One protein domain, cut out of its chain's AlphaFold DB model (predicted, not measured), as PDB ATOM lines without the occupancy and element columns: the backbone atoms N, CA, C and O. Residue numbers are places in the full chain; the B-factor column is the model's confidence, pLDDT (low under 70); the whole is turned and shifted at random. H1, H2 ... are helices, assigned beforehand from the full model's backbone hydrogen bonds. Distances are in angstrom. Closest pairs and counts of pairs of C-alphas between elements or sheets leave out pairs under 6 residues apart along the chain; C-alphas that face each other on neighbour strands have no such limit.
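AT A GLANCE: This is residues 512 to 524, 560 to 658 and 677 to 714 of the 714 residues of an uncharacterized protein of Scenedesmus sp. NREL 46B-D3 (UniProt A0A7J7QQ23). One long helix, H6, makes the spine of an elongated, all-helix structure, with H4 running back alongside its later part and H5 alongside its earlier part before H5 splays away to a free end. H2 crosses the later part of H6 steeply, short H3 sits near that end, and H1 leads off from the start of H2, its residues 561 to 567 sticking out. The printed part has 150 residues with six named helices, H1 to H6 in order along the chain, and no named strand. It is loose, with a radius of gyration of the C-alphas of 18.8 A, and spans 68 by 33 by 23 A.

HOW THE PARTS SIT: Residues 512 to 524 come first and hold no named element. H1, residues 560 to 578, has a kink of 48 degrees near residue 570. It is close to but not clearly touching H2, residues 582 to 596; their closest C-alphas, of Ala 575 and Ala 582, are 7.6 A apart. H2 touches H6, residues 677 to 712, at a steep tilt of 62 degrees, the same way, with the closest C-alphas, of Ala 588 and Thr 702, 4.6 A apart; in H6 residues 697 to 705 alone take part. H3, residues 601 to 605, and H6 are near each other. H4, residues 609 to 628, touches H6 at a shallow tilt of 23 degrees, opposite ways; the closest C-alphas, of Ala 616 and Leu 706, are 5.8 A apart, and in H6 residues 696 to 710 alone take part. H5, residues 634 to 658, touches H6 with its residues 634 to 644 alone, at a shallow tilt of 26 degrees, opposite ways; the closest C-alphas, of Ala 634 and Leu 693, are 5.4 A apart. H6 is the hub, touching three helices, while H4 and H5 are apart. In H2, H4 and H6 every O i to N i+4 pair is within hydrogen-bond range, against 8 of 15 in H1, 17 of 21 in H5 and 0 of 1 in H3, where 2 of 2 O i to N i+3 pairs are.

IN THESE COORDINATES: H1 begins at C-alpha 560, (62.102, -12.140, -30.591), and is 24.8 A long. H2 measures 21.1 A, H3 8.3 A, H4 28.2 A and H5 36.6 A from first to last C-alpha. H6 runs 53.1 A from C-alpha 677, (60.191, -12.131, 18.554), to C-alpha 712, (79.685, -3.543, -30.098).

THE WHOLE: The C-alphas of Thr 608 and Arg 658, the two farthest apart, are 68.7 A apart. Residues 525 to 559 are not printed, with 28.5 A between C-alphas 524 and 560; residues 659 to 676 are not printed either, with 17.2 A between C-alphas 658 and 677. The links from H1 to H2, H2 to H3, H3 to H4 and H4 to H5 are tight. Mean pLDDT of the printed part is 82.9, and residues 560 to 579 and 652 to 658 are under 70.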
ATOM      1  N   VAL A 512      60.782 -12.181  -4.713       95.69
ATOM      2  CA  VAL A 512      60.915 -13.348  -5.584       95.69
ATOM      3  C   VAL A 512      62.321 -13.370  -6.175       95.69
ATOM      4  O   VAL A 512      62.743 -12.440  -6.860       95.69
ATOM      5  N   SER A 513      63.071 -14.436  -5.912       93.88
ATOM      6  CA  SER A 513      64.426 -14.564  -6.446       93.88
ATOM      7  C   SER A 513      64.418 -14.786  -7.956       93.88
ATOM      8  O   SER A 513      63.867 -15.780  -8.428       93.88
ATOM      9  N   GLY A 514      65.108 -13.932  -8.711       90.56
ATOM     10  CA  GLY A 514      65.007 -13.912 -10.171       90.56
ATOM     11  C   GLY A 514      63.628 -13.466 -10.667       90.56
ATOM     12  O   GLY A 514      63.101 -14.049 -11.612       90.56
ATOM     13  N   ASN A 515      63.027 -12.465 -10.020       94.44
ATOM     14  CA  ASN A 515      61.759 -11.882 -10.451       94.44
ATOM     15  C   ASN A 515      61.881 -11.319 -11.890       94.44
ATOM     16  O   ASN A 515      62.659 -10.390 -12.112       94.44
ATOM     17  N   PRO A 516      61.106 -11.807 -12.880       89.38
ATOM     18  CA  PRO A 516      61.176 -11.320 -14.264       89.38
ATOM     19  C   PRO A 516      60.683  -9.871 -14.427       89.38
ATOM     20  O   PRO A 516      60.908  -9.228 -15.459       89.38
ATOM     21  N   TYR A 517      59.996  -9.336 -13.418       93.94
ATOM     22  CA  TYR A 517      59.505  -7.964 -13.392       93.94
ATOM     23  C   TYR A 517      60.477  -6.993 -12.728       93.94
ATOM     24  O   TYR A 517      60.192  -5.802 -12.707       93.94
ATOM     25  N   ASP A 518      61.640  -7.453 -12.259       94.88
ATOM     26  CA  ASP A 518      62.646  -6.569 -11.677       94.88
ATOM     27  C   ASP A 518      63.151  -5.525 -12.677       94.88
ATOM     28  O   ASP A 518      63.447  -5.828 -13.838       94.88
ATOM     29  N   ARG A 519      63.235  -4.267 -12.223       92.75
ATOM     30  CA  ARG A 519      63.682  -3.124 -13.031       92.75
ATOM     31  C   ARG A 519      64.693  -2.255 -12.290       92.75
ATOM     32  O   ARG A 519      64.567  -1.990 -11.094       92.75
ATOM     33  N   VAL A 520      65.684  -1.745 -13.014       93.19
ATOM     34  CA  VAL A 520      66.586  -0.692 -12.540       93.19
ATOM     35  C   VAL A 520      65.938   0.665 -12.780       93.19
ATOM     36  O   VAL A 520      65.793   1.118 -13.912       93.19
ATOM     37  N   HIS A 521      65.571   1.328 -11.688       91.94
ATOM     38  CA  HIS A 521      65.170   2.730 -11.691       91.94
ATOM     39  C   HIS A 521      66.409   3.621 -11.846       91.94
ATOM     40  O   HIS A 521      67.264   3.651 -10.960       91.94
ATOM     41  N   PHE A 522      66.531   4.318 -12.976       90.06
ATOM     42  CA  PHE A 522      67.591   5.306 -13.205       90.06
ATOM     43  C   PHE A 522      67.142   6.673 -12.687       90.06
ATOM     44  O   PHE A 522      65.988   7.068 -12.878       90.06
ATOM     45  N   ASN A 523      68.047   7.413 -12.045       83.12
ATOM     46  CA  ASN A 523      67.753   8.728 -11.476       83.12
ATOM     47  C   ASN A 523      67.581   9.773 -12.590       83.12
ATOM     48  O   ASN A 523      68.471  10.567 -12.871       83.12
ATOM     49  N   GLN A 524      66.404   9.817 -13.215       71.75
ATOM     50  CA  GLN A 524      66.088  10.812 -14.248       71.75
ATOM     51  C   GLN A 524      65.820  12.219 -13.684       71.75
ATOM     52  O   GLN A 524      65.582  13.150 -14.454       71.75
ATOM     53  N   LEU A 560      61.470 -12.057 -31.908       40.97
ATOM     54  CA  LEU A 560      62.102 -12.140 -30.591       40.97
ATOM     55  C   LEU A 560      62.270 -13.598 -30.164       40.97
ATOM     56  O   LEU A 560      63.376 -13.947 -29.773       40.97
ATOM     57  N   VAL A 561      61.258 -14.456 -30.348       43.00
ATOM     58  CA  VAL A 561      61.322 -15.886 -29.976       43.00
ATOM     59  C   VAL A 561      62.493 -16.598 -30.664       43.00
ATOM     60  O   VAL A 561      63.287 -17.255 -30.003       43.00
ATOM     61  N   HIS A 562      62.691 -16.378 -31.968       41.88
ATOM     62  CA  HIS A 562      63.733 -17.083 -32.729       41.88
ATOM     63  C   HIS A 562      65.162 -16.543 -32.519       41.88
ATOM     64  O   HIS A 562      66.145 -17.175 -32.893       41.88
ATOM     65  N   ARG A 563      65.315 -15.343 -31.943       42.19
ATOM     66  CA  ARG A 563      66.638 -14.718 -31.722       42.19
ATOM     67  C   ARG A 563      67.018 -14.593 -30.253       42.19
ATOM     68  O   ARG A 563      68.196 -14.389 -29.966       42.19
ATOM     69  N   GLN A 564      66.059 -14.741 -29.341       43.31
ATOM     70  CA  GLN A 564      66.326 -14.979 -27.927       43.31
ATOM     71  C   GLN A 564      67.193 -16.236 -27.771       43.31
ATOM     72  O   GLN A 564      68.116 -16.206 -26.978       43.31
ATOM     73  N   GLU A 565      67.026 -17.250 -28.628       48.44
ATOM     74  CA  GLU A 565      67.887 -18.445 -28.676       48.44
ATOM     75  C   GLU A 565      69.372 -18.136 -28.970       48.44
ATOM     76  O   GLU A 565      70.247 -18.740 -28.356       48.44
ATOM     77  N   GLN A 566      69.676 -17.168 -29.850       47.41
ATOM     78  CA  GLN A 566      71.055 -16.821 -30.247       47.41
ATOM     79  C   GLN A 566      71.735 -15.824 -29.294       47.41
ATOM     80  O   GLN A 566      72.919 -15.951 -28.990       47.41
ATOM     81  N   ALA A 567      70.995 -14.824 -28.800       44.38
ATOM     82  CA  ALA A 567      71.511 -13.902 -27.787       44.38
ATOM     83  C   ALA A 567      71.666 -14.601 -26.427       44.38
ATOM     84  O   ALA A 567      72.637 -14.338 -25.719       44.38
ATOM     85  N   ALA A 568      70.773 -15.545 -26.102       51.22
ATOM     86  CA  ALA A 568      70.913 -16.394 -24.927       51.22
ATOM     87  C   ALA A 568      72.203 -17.209 -24.965       51.22
ATOM     88  O   ALA A 568      72.757 -17.435 -23.908       51.22
ATOM     89  N   THR A 569      72.747 -17.597 -26.123       51.44
ATOM     90  CA  THR A 569      73.993 -18.384 -26.163       51.44
ATOM     91  C   THR A 569      75.221 -17.556 -25.767       51.44
ATOM     92  O   THR A 569      76.042 -18.009 -24.973       51.44
ATOM     93  N   ALA A 570      75.336 -16.322 -26.273       48.97
ATOM     94  CA  ALA A 570      76.445 -15.424 -25.935       48.97
ATOM     95  C   ALA A 570      76.329 -14.863 -24.505       48.97
ATOM     96  O   ALA A 570      77.333 -14.738 -23.808       48.97
ATOM     97  N   PHE A 571      75.106 -14.572 -24.045       51.50
ATOM     98  CA  PHE A 571      74.859 -14.140 -22.668       51.50
ATOM     99  C   PHE A 571      74.912 -15.293 -21.657       51.50
ATOM    100  O   PHE A 571      75.397 -15.065 -20.555       51.50
ATOM    101  N   ALA A 572      74.496 -16.518 -22.001       51.28
ATOM    102  CA  ALA A 572      74.602 -17.687 -21.118       51.28
ATOM    103  C   ALA A 572      76.061 -18.004 -20.782       51.28
ATOM    104  O   ALA A 572      76.371 -18.252 -19.626       51.28
ATOM    105  N   ALA A 573      76.973 -17.874 -21.752       50.75
ATOM    106  CA  ALA A 573      78.403 -18.065 -21.510       50.75
ATOM    107  C   ALA A 573      78.988 -17.058 -20.494       50.75
ATOM    108  O   ALA A 573      79.896 -17.404 -19.741       50.75
ATOM    109  N   ALA A 574      78.472 -15.823 -20.447       43.69
ATOM    110  CA  ALA A 574      78.865 -14.822 -19.449       43.69
ATOM    111  C   ALA A 574      78.102 -14.977 -18.116       43.69
ATOM    112  O   ALA A 574      78.658 -14.710 -17.051       43.69
ATOM    113  N   ALA A 575      76.844 -15.425 -18.165       48.88
ATOM    114  CA  ALA A 575      75.998 -15.666 -16.999       48.88
ATOM    115  C   ALA A 575      76.463 -16.874 -16.170       48.88
ATOM    116  O   ALA A 575      76.439 -16.795 -14.942       48.88
ATOM    117  N   ASP A 576      76.966 -17.928 -16.821       49.56
ATOM    118  CA  ASP A 576      77.503 -19.133 -16.170       49.56
ATOM    119  C   ASP A 576      78.718 -18.837 -15.274       49.56
ATOM    120  O   ASP A 576      78.964 -19.545 -14.299       49.56
ATOM    121  N   VAL A 577      79.471 -17.767 -15.556       46.97
ATOM    122  CA  VAL A 577      80.650 -17.375 -14.760       46.97
ATOM    123  C   VAL A 577      80.261 -16.622 -13.482       46.97
ATOM    124  O   VAL A 577      81.007 -16.648 -12.503       46.97
ATOM    125  N   LEU A 578      79.100 -15.961 -13.469       50.19
ATOM    126  CA  LEU A 578      78.670 -15.062 -12.389       50.19
ATOM    127  C   LEU A 578      77.396 -15.530 -11.663       50.19
ATOM    128  O   LEU A 578      76.902 -14.825 -10.786       50.19
ATOM    129  N   ASP A 579      76.894 -16.726 -11.987       61.34
ATOM    130  CA  ASP A 579      75.655 -17.300 -11.436       61.34
ATOM    131  C   ASP A 579      74.448 -16.349 -11.607       61.34
ATOM    132  O   ASP A 579      73.551 -16.247 -10.761       61.34
ATOM    133  N   PHE A 580      74.420 -15.590 -12.714       70.81
ATOM    134  CA  PHE A 580      73.272 -14.745 -13.031       70.81
ATOM    135  C   PHE A 580      72.116 -15.618 -13.511       70.81
ATOM    136  O   PHE A 580      72.192 -16.285 -14.539       70.81
ATOM    137  N   LYS A 581      70.974 -15.524 -12.831       78.44
ATOM    138  CA  LYS A 581      69.715 -16.023 -13.391       78.44
ATOM    139  C   LYS A 581      69.380 -15.256 -14.672       78.44
ATOM    140  O   LYS A 581      69.485 -14.030 -14.694       78.44
ATOM    141  N   ALA A 582      68.885 -15.956 -15.695       78.00
ATOM    142  CA  ALA A 582      68.423 -15.349 -16.952       78.00
ATOM    143  C   ALA A 582      67.449 -14.175 -16.720       78.00
ATOM    144  O   ALA A 582      67.538 -13.147 -17.387       78.00
ATOM    145  N   ALA A 583      66.607 -14.277 -15.687       78.94
ATOM    146  CA  ALA A 583      65.686 -13.220 -15.285       78.94
ATOM    147  C   ALA A 583      66.372 -11.885 -14.923       78.94
ATOM    148  O   ALA A 583      65.808 -10.829 -15.199       78.94
ATOM    149  N   HIS A 584      67.585 -11.896 -14.353       86.06
ATOM    150  CA  HIS A 584      68.325 -10.658 -14.065       86.06
ATOM    151  C   HIS A 584      68.770  -9.959 -15.346       86.06
ATOM    152  O   HIS A 584      68.687  -8.736 -15.445       86.06
ATOM    153  N   VAL A 585      69.217 -10.732 -16.338       83.31
ATOM    154  CA  VAL A 585      69.599 -10.201 -17.648       83.31
ATOM    155  C   VAL A 585      68.364  -9.644 -18.352       83.31
ATOM    156  O   VAL A 585      68.395  -8.505 -18.808       83.31
ATOM    157  N   ASP A 586      67.250 -10.376 -18.362       79.31
ATOM    158  CA  ASP A 586      65.993  -9.905 -18.951       79.31
ATOM    159  C   ASP A 586      65.497  -8.609 -18.285       79.31
ATOM    160  O   ASP A 586      65.132  -7.648 -18.973       79.31
ATOM    161  N   GLY A 587      65.547  -8.536 -16.951       82.19
ATOM    162  CA  GLY A 587      65.210  -7.334 -16.185       82.19
ATOM    163  C   GLY A 587      66.129  -6.148 -16.499       82.19
ATOM    164  O   GLY A 587      65.653  -5.028 -16.714       82.19
ATOM    165  N   ALA A 588      67.438  -6.385 -16.602       86.50
ATOM    166  CA  ALA A 588      68.429  -5.385 -16.997       86.50
ATOM    167  C   ALA A 588      68.160  -4.839 -18.408       86.50
ATOM    168  O   ALA A 588      68.082  -3.624 -18.612       86.50
ATOM    169  N   VAL A 589      67.942  -5.732 -19.374       85.88
ATOM    170  CA  VAL A 589      67.607  -5.386 -20.758       85.88
ATOM    171  C   VAL A 589      66.328  -4.554 -20.817       85.88
ATOM    172  O   VAL A 589      66.329  -3.484 -21.428       85.88
ATOM    173  N   ALA A 590      65.258  -4.992 -20.148       84.81
ATOM    174  CA  ALA A 590      63.996  -4.257 -20.096       84.81
ATOM    175  C   ALA A 590      64.177  -2.844 -19.512       84.81
ATOM    176  O   ALA A 590      63.608  -1.879 -20.027       84.81
ATOM    177  N   SER A 591      65.017  -2.707 -18.482       88.19
ATOM    178  CA  SER A 591      65.314  -1.425 -17.828       88.19
ATOM    179  C   SER A 591      66.064  -0.460 -18.747       88.19
ATOM    180  O   SER A 591      65.703   0.716 -18.840       88.19
ATOM    181  N   ILE A 592      67.082  -0.956 -19.459       87.31
ATOM    182  CA  ILE A 592      67.870  -0.170 -20.418       87.31
ATOM    183  C   ILE A 592      66.988   0.269 -21.582       87.31
ATOM    184  O   ILE A 592      66.959   1.451 -21.912       87.31
ATOM    185  N   VAL A 593      66.242  -0.666 -22.173       87.50
ATOM    186  CA  VAL A 593      65.354  -0.411 -23.314       87.50
ATOM    187  C   VAL A 593      64.321   0.658 -22.958       87.50
ATOM    188  O   VAL A 593      64.224   1.665 -23.657       87.50
ATOM    189  N   SER A 594      63.635   0.506 -21.819       86.69
ATOM    190  CA  SER A 594      62.659   1.487 -21.335       86.69
ATOM    191  C   SER A 594      63.287   2.866 -21.094       86.69
ATOM    192  O   SER A 594      62.763   3.876 -21.561       86.69
ATOM    193  N   THR A 595      64.445   2.923 -20.432       87.06
ATOM    194  CA  THR A 595      65.092   4.193 -20.058       87.06
ATOM    195  C   THR A 595      65.744   4.905 -21.238       87.06
ATOM    196  O   THR A 595      65.821   6.135 -21.267       87.06
ATOM    197  N   ALA A 596      66.243   4.161 -22.220       83.94
ATOM    198  CA  ALA A 596      66.821   4.719 -23.433       83.94
ATOM    199  C   ALA A 596      65.760   5.118 -24.474       83.94
ATOM    200  O   ALA A 596      66.110   5.706 -25.495       83.94
ATOM    201  N   GLY A 597      64.477   4.823 -24.222       85.94
ATOM    202  CA  GLY A 597      63.397   5.055 -25.183       85.94
ATOM    203  C   GLY A 597      63.481   4.132 -26.399       85.94
ATOM    204  O   GLY A 597      62.971   4.467 -27.466       85.94
ATOM    205  N   TRP A 598      64.150   2.987 -26.259       84.75
ATOM    206  CA  TRP A 598      64.219   1.967 -27.297       84.75
ATOM    207  C   TRP A 598      62.998   1.050 -27.187       84.75
ATOM    208  O   TRP A 598      62.460   0.824 -26.109       84.75
ATOM    209  N   THR A 599      62.554   0.475 -28.300       81.12
ATOM    210  CA  THR A 599      61.533  -0.587 -28.301       81.12
ATOM    211  C   THR A 599      62.146  -1.953 -28.002       81.12
ATOM    212  O   THR A 599      61.479  -2.841 -27.482       81.12
ATOM    213  N   ASN A 600      63.422  -2.135 -28.350       84.81
ATOM    214  CA  ASN A 600      64.232  -3.314 -28.068       84.81
ATOM    215  C   ASN A 600      65.718  -2.958 -28.219       84.81
ATOM    216  O   ASN A 600      66.049  -1.942 -28.831       84.81
ATOM    217  N   LEU A 601      66.622  -3.815 -27.730       76.56
ATOM    218  CA  LEU A 601      68.059  -3.540 -27.809       76.56
ATOM    219  C   LEU A 601      68.554  -3.320 -29.240       76.56
ATOM    220  O   LEU A 601      69.398  -2.471 -29.451       76.56
ATOM    221  N   ARG A 602      68.007  -3.969 -30.271       80.69
ATOM    222  CA  ARG A 602      68.541  -3.807 -31.639       80.69
ATOM    223  C   ARG A 602      68.417  -2.379 -32.172       80.69
ATOM    224  O   ARG A 602      69.158  -2.014 -33.081       80.69
ATOM    225  N   GLN A 603      67.517  -1.568 -31.611       82.62
ATOM    226  CA  GLN A 603      67.393  -0.163 -31.992       82.62
ATOM    227  C   GLN A 603      68.627   0.670 -31.643       82.62
ATOM    228  O   GLN A 603      68.841   1.687 -32.297       82.62
ATOM    229  N   TYR A 604      69.494   0.237 -30.719       81.06
ATOM    230  CA  TYR A 604      70.723   0.978 -30.422       81.06
ATOM    231  C   TYR A 604      71.647   1.087 -31.653       81.06
ATOM    232  O   TYR A 604      72.394   2.059 -31.760       81.06
ATOM    233  N   LYS A 605      71.549   0.138 -32.606       82.94
ATOM    234  CA  LYS A 605      72.258   0.158 -33.903       82.94
ATOM    235  C   LYS A 605      71.625   1.096 -34.936       82.94
ATOM    236  O   LYS A 605      72.264   1.430 -35.926       82.94
ATOM    237  N   GLN A 606      70.360   1.472 -34.747       84.31
ATOM    238  CA  GLN A 606      69.624   2.375 -35.643       84.31
ATOM    239  C   GLN A 606      69.812   3.846 -35.253       84.31
ATOM    240  O   GLN A 606      69.608   4.738 -36.072       84.31
ATOM    241  N   VAL A 607      70.193   4.095 -34.001       83.94
ATOM    242  CA  VAL A 607      70.530   5.418 -33.474       83.94
ATOM    243  C   VAL A 607      72.004   5.726 -33.773       83.94
ATOM    244  O   VAL A 607      72.820   4.817 -33.925       83.94
ATOM    245  N   THR A 608      72.369   7.008 -33.885       87.00
ATOM    246  CA  THR A 608      73.764   7.396 -34.142       87.00
ATOM    247  C   THR A 608      74.683   6.836 -33.054       87.00
ATOM    248  O   THR A 608      74.459   7.070 -31.866       87.00
ATOM    249  N   ALA A 609      75.747   6.133 -33.454       86.06
ATOM    250  CA  ALA A 609      76.651   5.446 -32.527       86.06
ATOM    251  C   ALA A 609      77.168   6.362 -31.400       86.06
ATOM    252  O   ALA A 609      77.272   5.933 -30.252       86.06
ATOM    253  N   GLY A 610      77.418   7.642 -31.702       88.88
ATOM    254  CA  GLY A 610      77.825   8.641 -30.711       88.88
ATOM    255  C   GLY A 610      76.776   8.904 -29.625       88.88
ATOM    256  O   GLY A 610      77.118   8.913 -28.443       88.88
ATOM    257  N   SER A 611      75.498   9.064 -29.989       87.56
ATOM    258  CA  SER A 611      74.432   9.308 -29.004       87.56
ATOM    259  C   SER A 611      74.103   8.050 -28.196       87.56
ATOM    260  O   SER A 611      73.935   8.136 -26.978       87.56
ATOM    261  N   THR A 612      74.126   6.872 -28.829       87.75
ATOM    262  CA  THR A 612      73.992   5.584 -28.139       87.75
ATOM    263  C   THR A 612      75.115   5.379 -27.122       87.75
ATOM    264  O   THR A 612      74.842   5.043 -25.969       87.75
ATOM    265  N   ARG A 613      76.374   5.629 -27.507       90.62
ATOM    266  CA  ARG A 613      77.537   5.490 -26.618       90.62
ATOM    267  C   ARG A 613      77.463   6.457 -25.437       90.62
ATOM    268  O   ARG A 613      77.683   6.035 -24.304       90.62
ATOM    269  N   ALA A 614      77.108   7.721 -25.683       91.00
ATOM    270  CA  ALA A 614      76.925   8.717 -24.629       91.00
ATOM    271  C   ALA A 614      75.809   8.312 -23.651       91.00
ATOM    272  O   ALA A 614      75.992   8.385 -22.435       91.00
ATOM    273  N   ARG A 615      74.674   7.812 -24.164       90.19
ATOM    274  CA  ARG A 615      73.575   7.321 -23.322       90.19
ATOM    275  C   ARG A 615      73.991   6.100 -22.504       90.19
ATOM    276  O   ARG A 615      73.725   6.077 -21.309       90.19
ATOM    277  N   ALA A 616      74.662   5.124 -23.114       90.25
ATOM    278  CA  ALA A 616      75.153   3.939 -22.415       90.25
ATOM    279  C   ALA A 616      76.151   4.305 -21.304       90.25
ATOM    280  O   ALA A 616      76.044   3.780 -20.199       90.25
ATOM    281  N   GLN A 617      77.054   5.258 -21.563       94.50
ATOM    282  CA  GLN A 617      77.998   5.760 -20.562       94.50
ATOM    283  C   GLN A 617      77.280   6.426 -19.382       94.50
ATOM    284  O   GLN A 617      77.629   6.158 -18.237       94.50
ATOM    285  N   GLN A 618      76.259   7.250 -19.641       93.50
ATOM    286  CA  GLN A 618      75.469   7.874 -18.576       93.50
ATOM    287  C   GLN A 618      74.778   6.822 -17.699       93.50
ATOM    288  O   GLN A 618      74.878   6.877 -16.476       93.50
ATOM    289  N   LEU A 619      74.113   5.839 -18.316       93.44
ATOM    290  CA  LEU A 619      73.442   4.765 -17.579       93.44
ATOM    291  C   LEU A 619      74.439   3.927 -16.765       93.44
ATOM    292  O   LEU A 619      74.117   3.484 -15.666       93.44
ATOM    293  N   LEU A 620      75.654   3.732 -17.280       95.44
ATOM    294  CA  LEU A 620      76.714   3.003 -16.591       95.44
ATOM    295  C   LEU A 620      77.197   3.763 -15.350       95.44
ATOM    296  O   LEU A 620      77.336   3.153 -14.292       95.44
ATOM    297  N   VAL A 621      77.369   5.087 -15.442       95.25
ATOM    298  CA  VAL A 621      77.684   5.947 -14.285       95.25
ATOM    299  C   VAL A 621      76.574   5.877 -13.232       95.25
ATOM    300  O   VAL A 621      76.864   5.717 -12.046       95.25
ATOM    301  N   ASP A 622      75.306   5.920 -13.649       94.38
ATOM    302  CA  ASP A 622      74.165   5.816 -12.732       94.38
ATOM    303  C   ASP A 622      74.144   4.461 -11.997       94.38
ATOM    304  O   ASP A 622      73.932   4.409 -10.783       94.38
ATOM    305  N   VAL A 623      74.385   3.355 -12.713       95.56
ATOM    306  CA  VAL A 623      74.433   1.995 -12.142       95.56
ATOM    307  C   VAL A 623      75.607   1.838 -11.180       95.56
ATOM    308  O   VAL A 623      75.431   1.304 -10.085       95.56
ATOM    309  N   GLN A 624      76.787   2.346 -11.541       96.44
ATOM    310  CA  GLN A 624      77.959   2.355 -10.662       96.44
ATOM    311  C   GLN A 624      77.698   3.160  -9.385       96.44
ATOM    312  O   GLN A 624      78.032   2.700  -8.293       96.44
ATOM    313  N   GLY A 625      77.045   4.320  -9.501       95.50
ATOM    314  CA  GLY A 625      76.634   5.126  -8.352       95.50
ATOM    315  C   GLY A 625      75.654   4.390  -7.431       95.50
ATOM    316  O   GLY A 625      75.796   4.453  -6.210       95.50
ATOM    317  N   GLN A 626      74.696   3.645  -7.995       95.12
ATOM    318  CA  GLN A 626      73.775   2.814  -7.210       95.12
ATOM    319  C   GLN A 626      74.494   1.662  -6.499       95.12
ATOM    320  O   GLN A 626      74.264   1.462  -5.308       95.12
ATOM    321  N   LEU A 627      75.383   0.937  -7.189       96.06
ATOM    322  CA  LEU A 627      76.178  -0.143  -6.592       96.06
ATOM    323  C   LEU A 627      77.063   0.366  -5.449       96.06
ATOM    324  O   LEU A 627      77.071  -0.231  -4.375       96.06
ATOM    325  N   ALA A 628      77.731   1.508  -5.636       96.06
ATOM    326  CA  ALA A 628      78.545   2.151  -4.603       96.06
ATOM    327  C   ALA A 628      77.726   2.604  -3.377       96.06
ATOM    328  O   ALA A 628      78.278   2.800  -2.294       96.06
ATOM    329  N   GLY A 629      76.406   2.760  -3.525       94.81
ATOM    330  CA  GLY A 629      75.493   3.068  -2.428       94.81
ATOM    331  C   GLY A 629      75.301   1.921  -1.432       94.81
ATOM    332  O   GLY A 629      74.882   2.176  -0.298       94.81
ATOM    333  N   PHE A 630      75.621   0.679  -1.816       96.44
ATOM    334  CA  PHE A 630      75.522  -0.477  -0.933       96.44
ATOM    335  C   PHE A 630      76.813  -0.664  -0.121       96.44
ATOM    336  O   PHE A 630      77.874  -0.884  -0.698       96.44
ATOM    337  N   PRO A 631      76.753  -0.671   1.224       97.31
ATOM    338  CA  PRO A 631      77.933  -0.881   2.068       97.31
ATOM    339  C   PRO A 631      78.452  -2.327   2.076       97.31
ATOM    340  O   PRO A 631      79.428  -2.613   2.758       97.31
ATOM    341  N   THR A 632      77.778  -3.250   1.389       97.81
ATOM    342  CA  THR A 632      78.161  -4.667   1.309       97.81
ATOM    343  C   THR A 632      78.191  -5.111  -0.146       97.81
ATOM    344  O   THR A 632      77.491  -4.548  -0.985       97.81
ATOM    345  N   THR A 633      78.943  -6.155  -0.451       96.88
ATOM    346  CA  THR A 633      79.004  -6.783  -1.781       96.88
ATOM    347  C   THR A 633      77.963  -7.899  -1.930       96.88
ATOM    348  O   THR A 633      77.408  -8.380  -0.937       96.88
ATOM    349  N   ALA A 634      77.691  -8.346  -3.161       95.19
ATOM    350  CA  ALA A 634      76.810  -9.493  -3.407       95.19
ATOM    351  C   ALA A 634      77.340 -10.784  -2.744       95.19
ATOM    352  O   ALA A 634      76.582 -11.533  -2.124       95.19
ATOM    353  N   ALA A 635      78.659 -11.011  -2.779       94.88
ATOM    354  CA  ALA A 635      79.296 -12.170  -2.149       94.88
ATOM    355  C   ALA A 635      79.129 -12.182  -0.615       94.88
ATOM    356  O   ALA A 635      78.864 -13.229  -0.013       94.88
ATOM    357  N   GLU A 636      79.239 -11.018   0.032       96.62
ATOM    358  CA  GLU A 636      78.992 -10.882   1.472       96.62
ATOM    359  C   GLU A 636      77.534 -11.188   1.832       96.62
ATOM    360  O   GLU A 636      77.278 -11.863   2.833       96.62
ATOM    361  N   ASP A 637      76.580 -10.752   1.008       97.88
ATOM    362  CA  ASP A 637      75.155 -11.033   1.207       97.88
ATOM    363  C   ASP A 637      74.818 -12.510   1.051       97.88
ATOM    364  O   ASP A 637      74.137 -13.078   1.909       97.88
ATOM    365  N   GLN A 638      75.380 -13.180   0.045       95.81
ATOM    366  CA  GLN A 638      75.273 -14.633  -0.082       95.81
ATOM    367  C   GLN A 638      75.829 -15.351   1.158       95.81
ATOM    368  O   GLN A 638      75.228 -16.307   1.662       95.81
ATOM    369  N   LEU A 639      76.965 -14.895   1.701       95.81
ATOM    370  CA  LEU A 639      77.528 -15.460   2.928       95.81
ATOM    371  C   LEU A 639      76.617 -15.210   4.140       95.81
ATOM    372  O   LEU A 639      76.447 -16.103   4.977       95.81
ATOM    373  N   MET A 640      76.009 -14.029   4.242       96.06
ATOM    374  CA  MET A 640      75.034 -13.712   5.286       96.06
ATOM    375  C   MET A 640      73.800 -14.615   5.202       96.06
ATOM    376  O   MET A 640      73.408 -15.191   6.220       96.06
ATOM    377  N   LEU A 641      73.246 -14.843   4.012       95.56
ATOM    378  CA  LEU A 641      72.119 -15.761   3.798       95.56
ATOM    379  C   LEU A 641      72.462 -17.203   4.184       95.56
ATOM    380  O   LEU A 641      71.684 -17.873   4.871       95.56
ATOM    381  N   LYS A 642      73.679 -17.666   3.862       94.62
ATOM    382  CA  LYS A 642      74.191 -18.965   4.334       94.62
ATOM    383  C   LYS A 642      74.236 -19.028   5.867       94.62
ATOM    384  O   LYS A 642      73.908 -20.062   6.452       94.62
ATOM    385  N   ARG A 643      74.594 -17.933   6.551       94.44
ATOM    386  CA  ARG A 643      74.576 -17.856   8.027       94.44
ATOM    387  C   ARG A 643      73.154 -17.881   8.596       94.44
ATOM    388  O   ARG A 643      72.940 -18.571   9.592       94.44
ATOM    389  N   PHE A 644      72.190 -17.180   7.991       93.19
ATOM    390  CA  PHE A 644      70.773 -17.260   8.385       93.19
ATOM    391  C   PHE A 644      70.232 -18.684   8.232       93.19
ATOM    392  O   PHE A 644      69.657 -19.223   9.175       93.19
ATOM    393  N   SER A 645      70.519 -19.332   7.105       91.06
ATOM    394  CA  SER A 645      70.105 -20.715   6.834       91.06
ATOM    395  C   SER A 645      70.662 -21.688   7.879       91.06
ATOM    396  O   SER A 645      69.920 -22.465   8.478       91.06
ATOM    397  N   ARG A 646      71.958 -21.587   8.211       91.19
ATOM    398  CA  ARG A 646      72.582 -22.400   9.274       91.19
ATOM    399  C   ARG A 646      71.941 -22.175  10.646       91.19
ATOM    400  O   ARG A 646      71.781 -23.134  11.400       91.19
ATOM    401  N   ARG A 647      71.581 -20.930  10.985       89.19
ATOM    402  CA  ARG A 647      70.875 -20.617  12.237       89.19
ATOM    403  C   ARG A 647      69.475 -21.227  12.261       89.19
ATOM    404  O   ARG A 647      69.128 -21.846  13.263       89.19
ATOM    405  N   ARG A 648      68.729 -21.150  11.151       86.12
ATOM    406  CA  ARG A 648      67.407 -21.782  11.019       86.12
ATOM    407  C   ARG A 648      67.466 -23.295  11.169       86.12
ATOM    408  O   ARG A 648      66.654 -23.839  11.900       86.12
ATOM    409  N   HIS A 649      68.444 -23.977  10.575       85.06
ATOM    410  CA  HIS A 649      68.577 -25.430  10.752       85.06
ATOM    411  C   HIS A 649      68.909 -25.822  12.198       85.06
ATOM    412  O   HIS A 649      68.346 -26.783  12.719       85.06
ATOM    413  N   LYS A 650      69.771 -25.056  12.883       82.81
ATOM    414  CA  LYS A 650      70.102 -25.310  14.297       82.81
ATOM    415  C   LYS A 650      68.920 -25.041  15.233       82.81
ATOM    416  O   LYS A 650      68.660 -25.849  16.116       82.81
ATOM    417  N   GLY A 651      68.195 -23.937  15.032       73.50
ATOM    418  CA  GLY A 651      66.972 -23.631  15.787       73.50
ATOM    419  C   GLY A 651      65.814 -24.575  15.445       73.50
ATOM    420  O   GLY A 651      65.020 -24.922  16.315       73.50
ATOM    421  N   GLY A 652      65.788 -25.053  14.198       65.56
ATOM    422  CA  GLY A 652      64.862 -26.023  13.619       65.56
ATOM    423  C   GLY A 652      64.712 -27.301  14.443       65.56
ATOM    424  O   GLY A 652      63.620 -27.762  14.766       65.56
ATOM    425  N   LEU A 653      65.858 -27.856  14.822       59.81
ATOM    426  CA  LEU A 653      65.923 -29.066  15.634       59.81
ATOM    427  C   LEU A 653      65.491 -28.812  17.084       59.81
ATOM    428  O   LEU A 653      64.932 -29.701  17.716       59.81
ATOM    429  N   ALA A 654      65.694 -27.598  17.604       57.66
ATOM    430  CA  ALA A 654      65.338 -27.257  18.977       57.66
ATOM    431  C   ALA A 654      63.829 -27.016  19.168       57.66
ATOM    432  O   ALA A 654      63.282 -27.412  20.197       57.66
ATOM    433  N   TRP A 655      63.131 -26.410  18.196       50.22
ATOM    434  CA  TRP A 655      61.685 -26.162  18.323       50.22
ATOM    435  C   TRP A 655      60.862 -27.451  18.211       50.22
ATOM    436  O   TRP A 655      59.903 -27.633  18.964       50.22
ATOM    437  N   LYS A 656      61.277 -28.387  17.344       52.28
ATOM    438  CA  LYS A 656      60.560 -29.654  17.125       52.28
ATOM    439  C   LYS A 656      60.613 -30.588  18.340       52.28
ATOM    440  O   LYS A 656      59.656 -31.313  18.592       52.28
ATOM    441  N   VAL A 657      61.672 -30.516  19.153       57.72
ATOM    442  CA  VAL A 657      61.775 -31.268  20.423       57.72
ATOM    443  C   VAL A 657      60.791 -30.745  21.480       57.72
ATOM    444  O   VAL A 657      60.375 -31.498  22.356       57.72
ATOM    445  N   ARG A 658      60.361 -29.478  21.394       50.59
ATOM    446  CA  ARG A 658      59.524 -28.844  22.424       50.59
ATOM    447  C   ARG A 658      58.018 -29.033  22.210       50.59
ATOM    448  O   ARG A 658      57.287 -29.034  23.192       50.59
ATOM    449  N   SER A 677      59.732 -13.418  19.109       80.88
ATOM    450  CA  SER A 677      60.191 -12.131  18.554       80.88
ATOM    451  C   SER A 677      61.566 -12.204  17.872       80.88
ATOM    452  O   SER A 677      61.808 -11.518  16.877       80.88
ATOM    453  N   ARG A 678      62.476 -13.068  18.351       84.44
ATOM    454  CA  ARG A 678      63.785 -13.276  17.703       84.44
ATOM    455  C   ARG A 678      63.661 -14.014  16.374       84.44
ATOM    456  O   ARG A 678      64.396 -13.690  15.444       84.44
ATOM    457  N   GLY A 679      62.756 -14.990  16.285       85.19
ATOM    458  CA  GLY A 679      62.527 -15.764  15.065       85.19
ATOM    459  C   GLY A 679      62.015 -14.890  13.924       85.19
ATOM    460  O   GLY A 679      62.584 -14.910  12.833       85.19
ATOM    461  N   VAL A 680      61.009 -14.060  14.209       85.38
ATOM    462  CA  VAL A 680      60.443 -13.089  13.259       85.38
ATOM    463  C   VAL A 680      61.512 -12.130  12.744       85.38
ATOM    464  O   VAL A 680      61.650 -11.948  11.532       85.38
ATOM    465  N   SER A 681      62.310 -11.553  13.647       89.56
ATOM    466  CA  SER A 681      63.362 -10.622  13.240       89.56
ATOM    467  C   SER A 681      64.404 -11.308  12.353       89.56
ATOM    468  O   SER A 681      64.775 -10.772  11.315       89.56
ATOM    469  N   ASP A 682      64.817 -12.544  12.659       92.06
ATOM    470  CA  ASP A 682      65.731 -13.294  11.787       92.06
ATOM    471  C   ASP A 682      65.130 -13.563  10.387       92.06
ATOM    472  O   ASP A 682      65.876 -13.586   9.403       92.06
ATOM    473  N   VAL A 683      63.805 -13.732  10.264       93.44
ATOM    474  CA  VAL A 683      63.122 -13.826   8.960       93.44
ATOM    475  C   VAL A 683      63.208 -12.507   8.205       93.44
ATOM    476  O   VAL A 683      63.774 -12.494   7.112       93.44
ATOM    477  N   ARG A 684      62.765 -11.400   8.804       96.06
ATOM    478  CA  ARG A 684      62.801 -10.064   8.184       96.06
ATOM    479  C   ARG A 684      64.212  -9.656   7.772       96.06
ATOM    480  O   ARG A 684      64.434  -9.219   6.647       96.06
ATOM    481  N   MET A 685      65.199  -9.903   8.633       96.69
ATOM    482  CA  MET A 685      66.607  -9.644   8.330       96.69
ATOM    483  C   MET A 685      67.087 -10.468   7.137       96.69
ATOM    484  O   MET A 685      67.735  -9.924   6.248       96.69
ATOM    485  N   SER A 686      66.770 -11.766   7.082       96.75
ATOM    486  CA  SER A 686      67.146 -12.592   5.929       96.75
ATOM    487  C   SER A 686      66.491 -12.107   4.633       96.75
ATOM    488  O   SER A 686      67.160 -12.055   3.605       96.75
ATOM    489  N   THR A 687      65.232 -11.671   4.700       97.25
ATOM    490  CA  THR A 687      64.477 -11.116   3.574       97.25
ATOM    491  C   THR A 687      65.086  -9.795   3.095       97.25
ATOM    492  O   THR A 687      65.257  -9.600   1.894       97.25
ATOM    493  N   ALA A 688      65.532  -8.932   4.015       98.12
ATOM    494  CA  ALA A 688      66.260  -7.704   3.698       98.12
ATOM    495  C   ALA A 688      67.590  -7.978   2.977       98.12
ATOM    496  O   ALA A 688      67.909  -7.310   1.994       98.12
ATOM    497  N   VAL A 689      68.359  -8.971   3.450       98.00
ATOM    498  CA  VAL A 689      69.619  -9.386   2.809       98.00
ATOM    499  C   VAL A 689      69.359  -9.968   1.421       98.00
ATOM    500  O   VAL A 689      70.087  -9.653   0.483       98.00
ATOM    501  N   GLN A 690      68.314 -10.781   1.272       97.62
ATOM    502  CA  GLN A 690      67.944 -11.346  -0.019       97.62
ATOM    503  C   GLN A 690      67.536 -10.247  -1.009       97.62
ATOM    504  O   GLN A 690      68.029 -10.240  -2.129       97.62
ATOM    505  N   TYR A 691      66.723  -9.274  -0.588       98.25
ATOM    506  CA  TYR A 691      66.341  -8.126  -1.416       98.25
ATOM    507  C   TYR A 691      67.549  -7.385  -1.992       98.25
ATOM    508  O   TYR A 691      67.656  -7.200  -3.204       98.25
ATOM    509  N   ARG A 692      68.490  -6.982  -1.129       97.69
ATOM    510  CA  ARG A 692      69.670  -6.240  -1.588       97.69
ATOM    511  C   ARG A 692      70.617  -7.098  -2.428       97.69
ATOM    512  O   ARG A 692      71.286  -6.545  -3.297       97.69
ATOM    513  N   LEU A 693      70.652  -8.417  -2.222       97.19
ATOM    514  CA  LEU A 693      71.382  -9.334  -3.096       97.19
ATOM    515  C   LEU A 693      70.790  -9.326  -4.511       97.19
ATOM    516  O   LEU A 693      71.517  -9.029  -5.453       97.19
ATOM    517  N   GLU A 694      69.487  -9.590  -4.662       97.00
ATOM    518  CA  GLU A 694      68.821  -9.582  -5.977       97.00
ATOM    519  C   GLU A 694      68.986  -8.217  -6.664       97.00
ATOM    520  O   GLU A 694      69.298  -8.136  -7.852       97.00
ATOM    521  N   ARG A 695      68.891  -7.119  -5.898       97.00
ATOM    522  CA  ARG A 695      69.105  -5.766  -6.421       97.00
ATOM    523  C   ARG A 695      70.527  -5.549  -6.948       97.00
ATOM    524  O   ARG A 695      70.678  -4.934  -8.002       97.00
ATOM    525  N   LYS A 696      71.562  -6.028  -6.250       97.12
ATOM    526  CA  LYS A 696      72.960  -5.932  -6.712       97.12
ATOM    527  C   LYS A 696      73.197  -6.773  -7.956       97.12
ATOM    528  O   LYS A 696      73.773  -6.257  -8.904       97.12
ATOM    529  N   LEU A 697      72.683  -8.004  -7.985       95.00
ATOM    530  CA  LEU A 697      72.789  -8.882  -9.152       95.00
ATOM    531  C   LEU A 697      72.135  -8.250 -10.389       95.00
ATOM    532  O   LEU A 697      72.712  -8.271 -11.472       95.00
ATOM    533  N   LEU A 698      70.968  -7.614 -10.227       95.12
ATOM    534  CA  LEU A 698      70.310  -6.863 -11.299       95.12
ATOM    535  C   LEU A 698      71.158  -5.675 -11.792       95.12
ATOM    536  O   LEU A 698      71.252  -5.431 -12.998       95.12
ATOM    537  N   LEU A 699      71.772  -4.918 -10.878       95.81
ATOM    538  CA  LEU A 699      72.638  -3.785 -11.219       95.81
ATOM    539  C   LEU A 699      73.925  -4.241 -11.927       95.81
ATOM    540  O   LEU A 699      74.300  -3.655 -12.940       95.81
ATOM    541  N   GLU A 700      74.567  -5.308 -11.452       94.94
ATOM    542  CA  GLU A 700      75.743  -5.914 -12.086       94.94
ATOM    543  C   GLU A 700      75.407  -6.434 -13.492       94.94
ATOM    544  O   GLU A 700      76.107  -6.104 -14.452       94.94
ATOM    545  N   ALA A 701      74.281  -7.139 -13.657       89.44
ATOM    546  CA  ALA A 701      73.789  -7.562 -14.969       89.44
ATOM    547  C   ALA A 701      73.551  -6.363 -15.909       89.44
ATOM    548  O   ALA A 701      73.942  -6.392 -17.075       89.44
ATOM    549  N   THR A 702      72.977  -5.271 -15.395       92.44
ATOM    550  CA  THR A 702      72.774  -4.024 -16.156       92.44
ATOM    551  C   THR A 702      74.096  -3.411 -16.607       92.44
ATOM    552  O   THR A 702      74.223  -3.016 -17.766       92.44
ATOM    553  N   MET A 703      75.100  -3.371 -15.730       94.88
ATOM    554  CA  MET A 703      76.440  -2.893 -16.066       94.88
ATOM    555  C   MET A 703      77.068  -3.729 -17.191       94.88
ATOM    556  O   MET A 703      77.577  -3.156 -18.154       94.88
ATOM    557  N   HIS A 704      76.976  -5.061 -17.122       90.50
ATOM    558  CA  HIS A 704      77.498  -5.950 -18.163       90.50
ATOM    559  C   HIS A 704      76.799  -5.766 -19.516       90.50
ATOM    560  O   HIS A 704      77.472  -5.697 -20.545       90.50
ATOM    561  N   VAL A 705      75.467  -5.621 -19.536       86.69
ATOM    562  CA  VAL A 705      74.724  -5.348 -20.779       86.69
ATOM    563  C   VAL A 705      75.166  -4.014 -21.392       86.69
ATOM    564  O   VAL A 705      75.392  -3.940 -22.598       86.69
ATOM    565  N   LEU A 706      75.336  -2.963 -20.584       90.75
ATOM    566  CA  LEU A 706      75.792  -1.655 -21.067       90.75
ATOM    567  C   LEU A 706      77.222  -1.703 -21.622       90.75
ATOM    568  O   LEU A 706      77.479  -1.126 -22.676       90.75
ATOM    569  N   GLN A 707      78.131  -2.420 -20.959       91.69
ATOM    570  CA  GLN A 707      79.498  -2.630 -21.445       91.69
ATOM    571  C   GLN A 707      79.518  -3.392 -22.774       91.69
ATOM    572  O   GLN A 707      80.250  -3.011 -23.684       91.69
ATOM    573  N   ALA A 708      78.676  -4.420 -22.927       86.75
ATOM    574  CA  ALA A 708      78.538  -5.152 -24.185       86.75
ATOM    575  C   ALA A 708      78.021  -4.251 -25.320       86.75
ATOM    576  O   ALA A 708      78.543  -4.300 -26.431       86.75
ATOM    577  N   VAL A 709      77.047  -3.376 -25.036       86.12
ATOM    578  CA  VAL A 709      76.570  -2.368 -26.001       86.12
ATOM    579  C   VAL A 709      77.688  -1.393 -26.380       86.12
ATOM    580  O   VAL A 709      77.827  -1.057 -27.551       86.12
ATOM    581  N   GLN A 710      78.508  -0.943 -25.426       90.56
ATOM    582  CA  GLN A 710      79.643  -0.062 -25.721       90.56
ATOM    583  C   GLN A 710      80.714  -0.744 -26.577       90.56
ATOM    584  O   GLN A 710      81.239  -0.103 -27.486       90.56
ATOM    585  N   ALA A 711      81.007  -2.018 -26.305       89.69
ATOM    586  CA  ALA A 711      81.974  -2.808 -27.059       89.69
ATOM    587  C   ALA A 711      81.517  -3.066 -28.504       89.69
ATOM    588  O   ALA A 711      82.323  -2.938 -29.412       89.69
ATOM    589  N   ASP A 712      80.231  -3.352 -28.739       89.38
ATOM    590  CA  ASP A 712      79.685  -3.543 -30.098       89.38
ATOM    591  C   ASP A 712      79.629  -2.239 -30.921       89.38
ATOM    592  O   ASP A 712      79.519  -2.278 -32.144       89.38
ATOM    593  N   LEU A 713      79.712  -1.075 -30.265       87.56
ATOM    594  CA  LEU A 713      79.802   0.234 -30.922       87.56
ATOM    595  C   LEU A 713      81.242   0.688 -31.191       87.56
ATOM    596  O   LEU A 713      81.410   1.763 -31.775       87.56
ATOM    597  N   GLY A 714      82.250  -0.011 -30.661       85.12
ATOM    598  CA  GLY A 714      83.676   0.285 -30.840       85.12
ATOM    599  C   GLY A 714      84.232  -0.458 -32.037       85.12
ATOM    600  O   GLY A 714      84.889   0.222 -32.856       85.12
TER     601      GLY A 714